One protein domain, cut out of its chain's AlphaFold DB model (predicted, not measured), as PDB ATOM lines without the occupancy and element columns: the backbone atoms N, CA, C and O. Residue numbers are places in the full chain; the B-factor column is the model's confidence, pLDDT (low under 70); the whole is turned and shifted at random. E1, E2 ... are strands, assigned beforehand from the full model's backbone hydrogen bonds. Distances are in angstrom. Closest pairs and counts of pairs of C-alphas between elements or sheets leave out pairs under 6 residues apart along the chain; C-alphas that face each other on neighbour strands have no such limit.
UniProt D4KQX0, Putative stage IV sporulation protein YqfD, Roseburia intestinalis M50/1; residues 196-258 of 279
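What this domain is: This is residues 196 to 258 of the 279 residues of the protein "Putative stage IV sporulation protein YqfD" of Roseburia intestinalis M50/1 (UniProt D4KQX0). A small body of strand and loop has a hairpin arm at one end: in the body the long strands E1 and E5 run side by side as a two-stranded wall, with the loop of residues 211 to 225 and the short strand E2 folded beside it. From E2 the chain runs on into the arm, the hairpin E3 and E4, which reaches away from the body and makes much of the length. The printed part has 63 residues, with no named helix and five named strands in the order E1, E2, E3, E4, E5; the class is all strand, in two antiparallel sheets of two, E1 - E5 and E3 - E4. The whole is only just loose, close to compact, with a radius of gyration of the C-alphas of 13.2 A, and spans 44 by 21 by 19 A.

Where its parts are: Start at Val 196 and go on to C-alpha 201 at (176.939, 202.192, 136.902), where E1 begins; it covers residues 201 to 210, 22.2 A long, and bends by 76 degrees at residue 204. Past residues 211 to 225 you reach E2, residues 226 to 229. E3 follows at residues 231 to 235, beginning at C-alpha 231 at (181.474, 207.157, 159.753), and is 12.7 A long. E4, residues 241 to 246, is 13.7 A long. E5, residues 250 to 257, is 20.9 A long and ends at C-alpha 257 at (173.121, 202.385, 134.728).

How they stand to each other: Look first at E1 and E5, antiparallel neighbours at 174 degrees between their directions; N 204 and O 254 are 2.9 A apart and N 252 and O 207 2.8 A, both within hydrogen-bond range. Two short pairings, both antiparallel, involve the stretch between E1 and E2: residues 201 to 202 of E1 with residues 220 to 221, and residues 212 to 213 with residues 228 to 229 of E2. E2 pairs with no named strand; its closest C-alphas to E5 are Val 228 and Ala 251, 7.5 A apart. E2 runs on into E3 across a break of 1 residue, at 59 degrees. In the hairpin of E3 and E4, antiparallel at 156 degrees, find N 232 and O 245, 2.8 A apart and within hydrogen-bond range. E4 and E5 are apart, as are E1 and E3.

The domain as a whole: The two C-alphas farthest apart are those of Asp 237 and Thr 258, at 44.6 A. The link from E1 to E2 is long, with 15 residues; the other three are tight. The printed part has no cut. The model's mean pLDDT over the printed part is 87.6, and no printed residue is under 70.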
ATOM      1  N   VAL A 196     175.195 202.254 149.666       93.00
ATOM      2  CA  VAL A 196     175.771 201.207 148.810       93.00
ATOM      3  C   VAL A 196     175.121 201.235 147.423       93.00
ATOM      4  O   VAL A 196     173.926 201.506 147.299       93.00
ATOM      5  N   ALA A 197     175.883 200.949 146.369       92.81
ATOM      6  CA  ALA A 197     175.383 200.920 144.998       92.81
ATOM      7  C   ALA A 197     174.397 199.762 144.765       92.81
ATOM      8  O   ALA A 197     174.717 198.594 145.000       92.81
ATOM      9  N   ALA A 198     173.205 200.079 144.254       89.75
ATOM     10  CA  ALA A 198     172.165 199.087 143.970       89.75
ATOM     11  C   ALA A 198     172.433 198.260 142.699       89.75
ATOM     12  O   ALA A 198     172.052 197.089 142.646       89.75
ATOM     13  N   ASP A 199     173.099 198.858 141.708       89.88
ATOM     14  CA  ASP A 199     173.422 198.281 140.401       89.88
ATOM     15  C   ASP A 199     174.779 198.812 139.902       89.88
ATOM     16  O   ASP A 199     175.302 199.801 140.420       89.88
ATOM     17  N   ASP A 200     175.331 198.162 138.876       91.62
ATOM     18  CA  ASP A 200     176.558 198.600 138.206       91.62
ATOM     19  C   ASP A 200     176.306 199.894 137.413       91.62
ATOM     20  O   ASP A 200     175.380 199.971 136.602       91.62
ATOM     21  N   GLY A 201     177.149 200.913 137.577       91.31
ATOM     22  CA  GLY A 201     176.939 202.192 136.902       91.31
ATOM     23  C   GLY A 201     178.102 203.166 137.013       91.31
ATOM     24  O   GLY A 201     179.107 202.905 137.666       91.31
ATOM     25  N   LEU A 202     177.970 204.312 136.346       93.38
ATOM     26  CA  LEU A 202     178.935 205.412 136.425       93.38
ATOM     27  C   LEU A 202     178.309 206.603 137.146       93.38
ATOM     28  O   LEU A 202     177.252 207.078 136.733       93.38
ATOM     29  N   ILE A 203     178.963 207.091 138.198       93.12
ATOM     30  CA  ILE A 203     178.461 208.204 139.013       93.12
ATOM     31  C   ILE A 203     178.521 209.501 138.208       93.12
ATOM     32  O   ILE A 203     179.595 209.907 137.763       93.12
ATOM     33  N   THR A 204     177.379 210.160 138.032       92.50
ATOM     34  CA  THR A 204     177.266 211.423 137.289       92.50
ATOM     35  C   THR A 204     177.150 212.628 138.207       92.50
ATOM     36  O   THR A 204     177.701 213.675 137.886       92.50
ATOM     37  N   GLU A 205     176.468 212.490 139.344       90.56
ATOM     38  CA  GLU A 205     176.301 213.563 140.328       90.56
ATOM     39  C   GLU A 205     176.309 212.979 141.743       90.56
ATOM     40  O   GLU A 205     175.812 211.875 141.970       90.56
ATOM     41  N   MET A 206     176.895 213.711 142.689       90.88
ATOM     42  CA  MET A 206     176.972 213.307 144.090       90.88
ATOM     43  C   MET A 206     176.927 214.537 144.996       90.88
ATOM     44  O   MET A 206     177.748 215.443 144.854       90.88
ATOM     45  N   ILE A 207     175.984 214.547 145.941       91.94
ATOM     46  CA  ILE A 207     175.837 215.577 146.974       91.94
ATOM     47  C   ILE A 207     175.716 214.879 148.331       91.94
ATOM     48  O   ILE A 207     174.700 214.257 148.623       91.94
ATOM     49  N   THR A 208     176.743 214.992 149.172       89.12
ATOM     50  CA  THR A 208     176.786 214.355 150.500       89.12
ATOM     51  C   THR A 208     176.384 215.350 151.591       89.12
ATOM     52  O   THR A 208     177.017 216.396 151.730       89.12
ATOM     53  N   ARG A 209     175.338 215.026 152.365       87.81
ATOM     54  CA  ARG A 209     174.865 215.795 153.533       87.81
ATOM     55  C   ARG A 209     175.472 215.278 154.844       87.81
ATOM     56  O   ARG A 209     175.850 216.077 155.695       87.81
ATOM     57  N   SER A 210     175.582 213.955 154.998       83.69
ATOM     58  CA  SER A 210     176.149 213.262 156.168       83.69
ATOM     59  C   SER A 210     176.962 212.036 155.728       83.69
ATOM     60  O   SER A 210     176.569 211.342 154.792       83.69
ATOM     61  N   GLY A 211     178.074 211.745 156.411       85.50
ATOM     62  CA  GLY A 211     178.984 210.631 156.100       85.50
ATOM     63  C   GLY A 211     180.207 211.027 155.262       85.50
ATOM     64  O   GLY A 211     180.352 212.181 154.856       85.50
ATOM     65  N   THR A 212     181.102 210.065 155.016       88.50
ATOM     66  CA  THR A 212     182.353 210.281 154.265       88.50
ATOM     67  C   THR A 212     182.246 209.667 152.864       88.50
ATOM     68  O   THR A 212     182.108 208.445 152.759       88.50
ATOM     69  N   PRO A 213     182.295 210.460 151.775       91.25
ATOM     70  CA  PRO A 213     182.229 209.928 150.416       91.25
ATOM     71  C   PRO A 213     183.519 209.175 150.062       91.25
ATOM     72  O   PRO A 213     184.618 209.704 150.217       91.25
ATOM     73  N   VAL A 214     183.382 207.941 149.573       90.56
ATOM     74  CA  VAL A 214     184.515 207.070 149.187       90.56
ATOM     75  C   VAL A 214     184.804 207.154 147.685       90.56
ATOM     76  O   VAL A 214     185.904 206.863 147.220       90.56
ATOM     77  N   VAL A 215     183.806 207.573 146.915       90.12
ATOM     78  CA  VAL A 215     183.840 207.651 145.454       90.12
ATOM     79  C   VAL A 215     183.614 209.089 145.000       90.12
ATOM     80  O   VAL A 215     183.097 209.922 145.741       90.12
ATOM     81  N   THR A 216     184.001 209.394 143.764       90.75
ATOM     82  CA  THR A 216     183.849 210.734 143.184       90.75
ATOM     83  C   THR A 216     183.059 210.672 141.883       90.75
ATOM     84  O   THR A 216     182.848 209.605 141.300       90.75
ATOM     85  N   VAL A 217     182.587 211.827 141.418       92.75
ATOM     86  CA  VAL A 217     181.914 211.931 140.120       92.75
ATOM     87  C   VAL A 217     182.850 211.426 139.015       92.75
ATOM     88  O   VAL A 217     184.003 211.840 138.927       92.75
ATOM     89  N   GLY A 218     182.350 210.520 138.173       90.38
ATOM     90  CA  GLY A 218     183.118 209.853 137.120       90.38
ATOM     91  C   GLY A 218     183.696 208.488 137.507       90.38
ATOM     92  O   GLY A 218     184.223 207.795 136.636       90.38
ATOM     93  N   THR A 219     183.582 208.059 138.769       90.50
ATOM     94  CA  THR A 219     183.993 206.712 139.188       90.50
ATOM     95  C   THR A 219     182.970 205.655 138.722       90.50
ATOM     96  O   THR A 219     181.770 205.826 138.958       90.50
ATOM     97  N   PRO A 220     183.404 204.564 138.057       92.06
ATOM     98  CA  PRO A 220     182.556 203.401 137.818       92.06
ATOM     99  C   PRO A 220     182.420 202.579 139.104       92.06
ATOM    100  O   PRO A 220     183.419 202.284 139.756       92.06
ATOM    101  N   VAL A 221     181.195 202.193 139.444       93.00
ATOM    102  CA  VAL A 221     180.865 201.406 140.636       93.00
ATOM    103  C   VAL A 221     180.123 200.137 140.248       93.00
ATOM    104  O   VAL A 221     179.409 200.103 139.242       93.00
ATOM    105  N   LYS A 222     180.310 199.084 141.037       92.38
ATOM    106  CA  LYS A 222     179.581 197.823 140.928       92.38
ATOM    107  C   LYS A 222     178.506 197.731 141.997       92.38
ATOM    108  O   LYS A 222     178.593 198.354 143.052       92.38
ATOM    109  N   LYS A 223     177.511 196.888 141.750       91.50
ATOM    110  CA  LYS A 223     176.501 196.514 142.730       91.50
ATOM    111  C   LYS A 223     177.162 196.011 144.013       91.50
ATOM    112  O   LYS A 223     177.885 195.016 143.994       91.50
ATOM    113  N   GLY A 224     176.855 196.672 145.126       90.75
ATOM    114  CA  GLY A 224     177.420 196.371 146.440       90.75
ATOM    115  C   GLY A 224     178.636 197.215 146.835       90.75
ATOM    116  O   GLY A 224     179.083 197.082 147.972       90.75
ATOM    117  N   ASP A 225     179.143 198.097 145.969       92.19
ATOM    118  CA  ASP A 225     180.221 199.021 146.337       92.19
ATOM    119  C   ASP A 225     179.706 200.126 147.273       92.19
ATOM    120  O   ASP A 225     178.627 200.690 147.062       92.19
ATOM    121  N   VAL A 226     180.491 200.461 148.301       91.94
ATOM    122  CA  VAL A 226     180.164 201.536 149.247       91.94
ATOM    123  C   VAL A 226     180.452 202.894 148.608       91.94
ATOM    124  O   VAL A 226     181.573 203.182 148.195       91.94
ATOM    125  N   LEU A 227     179.422 203.732 148.534       92.19
ATOM    126  CA  LEU A 227     179.473 205.075 147.960       92.19
ATOM    127  C   LEU A 227     179.805 206.115 149.036       92.19
ATOM    128  O   LEU A 227     180.638 206.998 148.820       92.19
ATOM    129  N   VAL A 228     179.169 205.996 150.204       92.69
ATOM    130  CA  VAL A 228     179.359 206.898 151.348       92.69
ATOM    131  C   VAL A 228     179.379 206.074 152.630       92.69
ATOM    132  O   VAL A 228     178.425 205.351 152.913       92.69
ATOM    133  N   ASN A 229     180.451 206.210 153.405       89.25
ATOM    134  CA  ASN A 229     180.592 205.583 154.714       89.25
ATOM    135  C   ASN A 229     179.756 206.327 155.763       89.25
ATOM    136  O   ASN A 229     179.812 207.557 155.858       89.25
ATOM    137  N   GLY A 230     179.073 205.575 156.620       86.38
ATOM    138  CA  GLY A 230     178.367 206.028 157.816       86.38
ATOM    139  C   GLY A 230     179.295 206.323 159.001       86.38
ATOM    140  O   GLY A 230     178.917 206.194 160.165       86.38
ATOM    141  N   TYR A 231     180.545 206.689 158.735       83.56
ATOM    142  CA  TYR A 231     181.474 207.157 159.753       83.56
ATOM    143  C   TYR A 231     182.339 208.291 159.220       83.56
ATOM    144  O   TYR A 231     182.591 208.405 158.018       83.56
ATOM    145  N   VAL A 232     182.795 209.131 160.141       81.44
ATOM    146  CA  VAL A 232     183.744 210.212 159.888       81.44
ATOM    147  C   VAL A 232     184.997 209.945 160.706       81.44
ATOM    148  O   VAL A 232     184.925 209.733 161.918       81.44
ATOM    149  N   GLU A 233     186.141 209.940 160.032       81.88
ATOM    150  CA  GLU A 233     187.449 209.837 160.670       81.88
ATOM    151  C   GLU A 233     187.864 211.197 161.228       81.88
ATOM    152  O   GLU A 233     187.953 212.186 160.499       81.88
ATOM    153  N   ILE A 234     188.123 211.251 162.532       79.81
ATOM    154  CA  ILE A 234     188.720 212.410 163.191       79.81
ATOM    155  C   ILE A 234     190.224 212.154 163.245       79.81
ATOM    156  O   ILE A 234     190.676 211.203 163.885       79.81
ATOM    157  N   LEU A 235     190.989 212.988 162.545       83.69
ATOM    158  CA  LEU A 235     192.447 212.918 162.500       83.69
ATOM    159  C   LEU A 235     193.047 213.685 163.690       83.69
ATOM    160  O   LEU A 235     192.539 214.742 164.063       83.69
ATOM    161  N   ASN A 236     194.125 213.159 164.270       80.12
ATOM    162  CA  ASN A 236     194.973 213.881 165.222       80.12
ATOM    163  C   ASN A 236     195.861 214.909 164.498       80.12
ATOM    164  O   ASN A 236     195.979 214.884 163.272       80.12
ATOM    165  N   ASP A 237     196.546 215.766 165.261       80.06
ATOM    166  CA  ASP A 237     197.475 216.784 164.735       80.06
ATOM    167  C   ASP A 237     198.606 216.194 163.859       80.06
ATOM    168  O   ASP A 237     199.122 216.877 162.975       80.06
ATOM    169  N   ASP A 238     198.940 214.911 164.047       78.81
ATOM    170  CA  ASP A 238     199.932 214.165 163.257       78.81
ATOM    171  C   ASP A 238     199.347 213.490 161.992       78.81
ATOM    172  O   ASP A 238     200.057 212.803 161.258       78.81
ATOM    173  N   GLY A 239     198.051 213.672 161.711       76.06
ATOM    174  CA  GLY A 239     197.364 213.099 160.547       76.06
ATOM    175  C   GLY A 239     196.977 211.622 160.681       76.06
ATOM    176  O   GLY A 239     196.495 211.032 159.716       76.06
ATOM    177  N   GLU A 240     197.162 211.018 161.856       78.69
ATOM    178  CA  GLU A 240     196.720 209.653 162.162       78.69
ATOM    179  C   GLU A 240     195.264 209.632 162.657       78.69
ATOM    180  O   GLU A 240     194.826 210.544 163.364       78.69
ATOM    181  N   THR A 241     194.504 208.584 162.314       77.94
ATOM    182  CA  THR A 241     193.096 208.437 162.718       77.94
ATOM    183  C   THR A 241     192.978 208.255 164.233       77.94
ATOM    184  O   THR A 241     193.342 207.217 164.783       77.94
ATOM    185  N   ALA A 242     192.442 209.267 164.913       76.62
ATOM    186  CA  ALA A 242     192.287 209.316 166.362       76.62
ATOM    187  C   ALA A 242     191.020 208.606 166.837       76.62
ATOM    188  O   ALA A 242     191.017 207.895 167.842       76.62
ATOM    189  N   GLN A 243     189.917 208.850 166.124       79.62
ATOM    190  CA  GLN A 243     188.586 208.434 166.535       79.62
ATOM    191  C   GLN A 243     187.653 208.330 165.325       79.62
ATOM    192  O   GLN A 243     187.691 209.169 164.427       79.62
ATOM    193  N   TYR A 244     186.780 207.323 165.333       78.75
ATOM    194  CA  TYR A 244     185.692 207.184 164.367       78.75
ATOM    195  C   TYR A 244     184.396 207.707 164.981       78.75
ATOM    196  O   TYR A 244     183.998 207.278 166.068       78.75
ATOM    197  N   LEU A 245     183.729 208.623 164.285       78.56
ATOM    198  CA  LEU A 245     182.406 209.112 164.649       78.56
ATOM    199  C   LEU A 245     181.366 208.486 163.719       78.56
ATOM    200  O   LEU A 245     181.297 208.832 162.543       78.56
ATOM    201  N   TYR A 246     180.559 207.570 164.244       80.31
ATOM    202  CA  TYR A 246     179.526 206.877 163.476       80.31
ATOM    203  C   TYR A 246     178.263 207.738 163.347       80.31
ATOM    204  O   TYR A 246     177.731 208.223 164.345       80.31
ATOM    205  N   ARG A 247     177.781 207.928 162.116       76.19
ATOM    206  CA  ARG A 247     176.526 208.612 161.773       76.19
ATOM    207  C   ARG A 247     175.941 207.989 160.518       76.19
ATOM    208  O   ARG A 247     176.678 207.744 159.575       76.19
ATOM    209  N   THR A 248     174.627 207.810 160.458       84.69
ATOM    210  CA  THR A 248     173.956 207.379 159.223       84.69
ATOM    211  C   THR A 248     174.348 208.281 158.050       84.69
ATOM    212  O   THR A 248     174.263 209.513 158.141       84.69
ATOM    213  N   ALA A 249     174.835 207.659 156.974       87.75
ATOM    214  CA  ALA A 249     175.201 208.360 155.757       87.75
ATOM    215  C   ALA A 249     173.937 208.879 155.055       87.75
ATOM    216  O   ALA A 249     172.945 208.164 154.920       87.75
ATOM    217  N   ASP A 250     173.986 210.128 154.603       88.81
ATOM    218  CA  ASP A 250     172.913 210.789 153.863       88.81
ATOM    219  C   ASP A 250     173.525 211.535 152.675       88.81
ATOM    220  O   ASP A 250     174.322 212.463 152.842       88.81
ATOM    221  N   ALA A 251     173.190 211.101 151.464       90.56
ATOM    222  CA  ALA A 251     173.682 211.685 150.230       90.56
ATOM    223  C   ALA A 251     172.715 211.417 149.077       90.56
ATOM    224  O   ALA A 251     172.149 210.330 148.967       90.56
ATOM    225  N   ASP A 252     172.617 212.382 148.168       92.31
ATOM    226  CA  ASP A 252     171.968 212.196 146.878       92.31
ATOM    227  C   ASP A 252     173.046 211.773 145.869       92.31
ATOM    228  O   ASP A 252     173.947 212.548 145.541       92.31
ATOM    229  N   VAL A 253     172.985 210.519 145.404       91.56
ATOM    230  CA  VAL A 253     173.938 209.955 144.435       91.56
ATOM    231  C   VAL A 253     173.194 209.517 143.182       91.56
ATOM    232  O   VAL A 253     172.312 208.663 143.238       91.56
ATOM    233  N   ILE A 254     173.569 210.086 142.039       92.44
ATOM    234  CA  ILE A 254     172.985 209.768 140.737       92.44
ATOM    235  C   ILE A 254     174.030 209.022 139.911       92.44
ATOM    236  O   ILE A 254     175.146 209.508 139.706       92.44
ATOM    237  N   ALA A 255     173.653 207.845 139.412       91.81
ATOM    238  CA  ALA A 255     174.492 207.017 138.559       91.81
ATOM    239  C   ALA A 255     173.778 206.656 137.252       91.81
ATOM    240  O   ALA A 255     172.574 206.398 137.214       91.81
ATOM    241  N   LYS A 256     174.547 206.600 136.166       92.12
ATOM    242  CA  LYS A 256     174.096 206.101 134.871       92.12
ATOM    243  C   LYS A 256     174.291 204.587 134.819       92.12
ATOM    244  O   LYS A 256     175.425 204.113 134.767       92.12
ATOM    245  N   VAL A 257     173.180 203.856 134.796       90.06
ATOM    246  CA  VAL A 257     173.121 202.385 134.728       90.06
ATOM    247  C   VAL A 257     172.646 201.953 133.339       90.06
ATOM    248  O   VAL A 257     171.892 202.671 132.678       90.06
ATOM    249  N   THR A 258     173.097 200.788 132.872       87.31
ATOM    250  CA  THR A 258     172.619 200.180 131.620       87.31
ATOM    251  C   THR A 258     171.774 198.956 131.947       87.31
ATOM    252  O   THR A 258     172.280 198.006 132.534       87.31
TER     253      THR A 258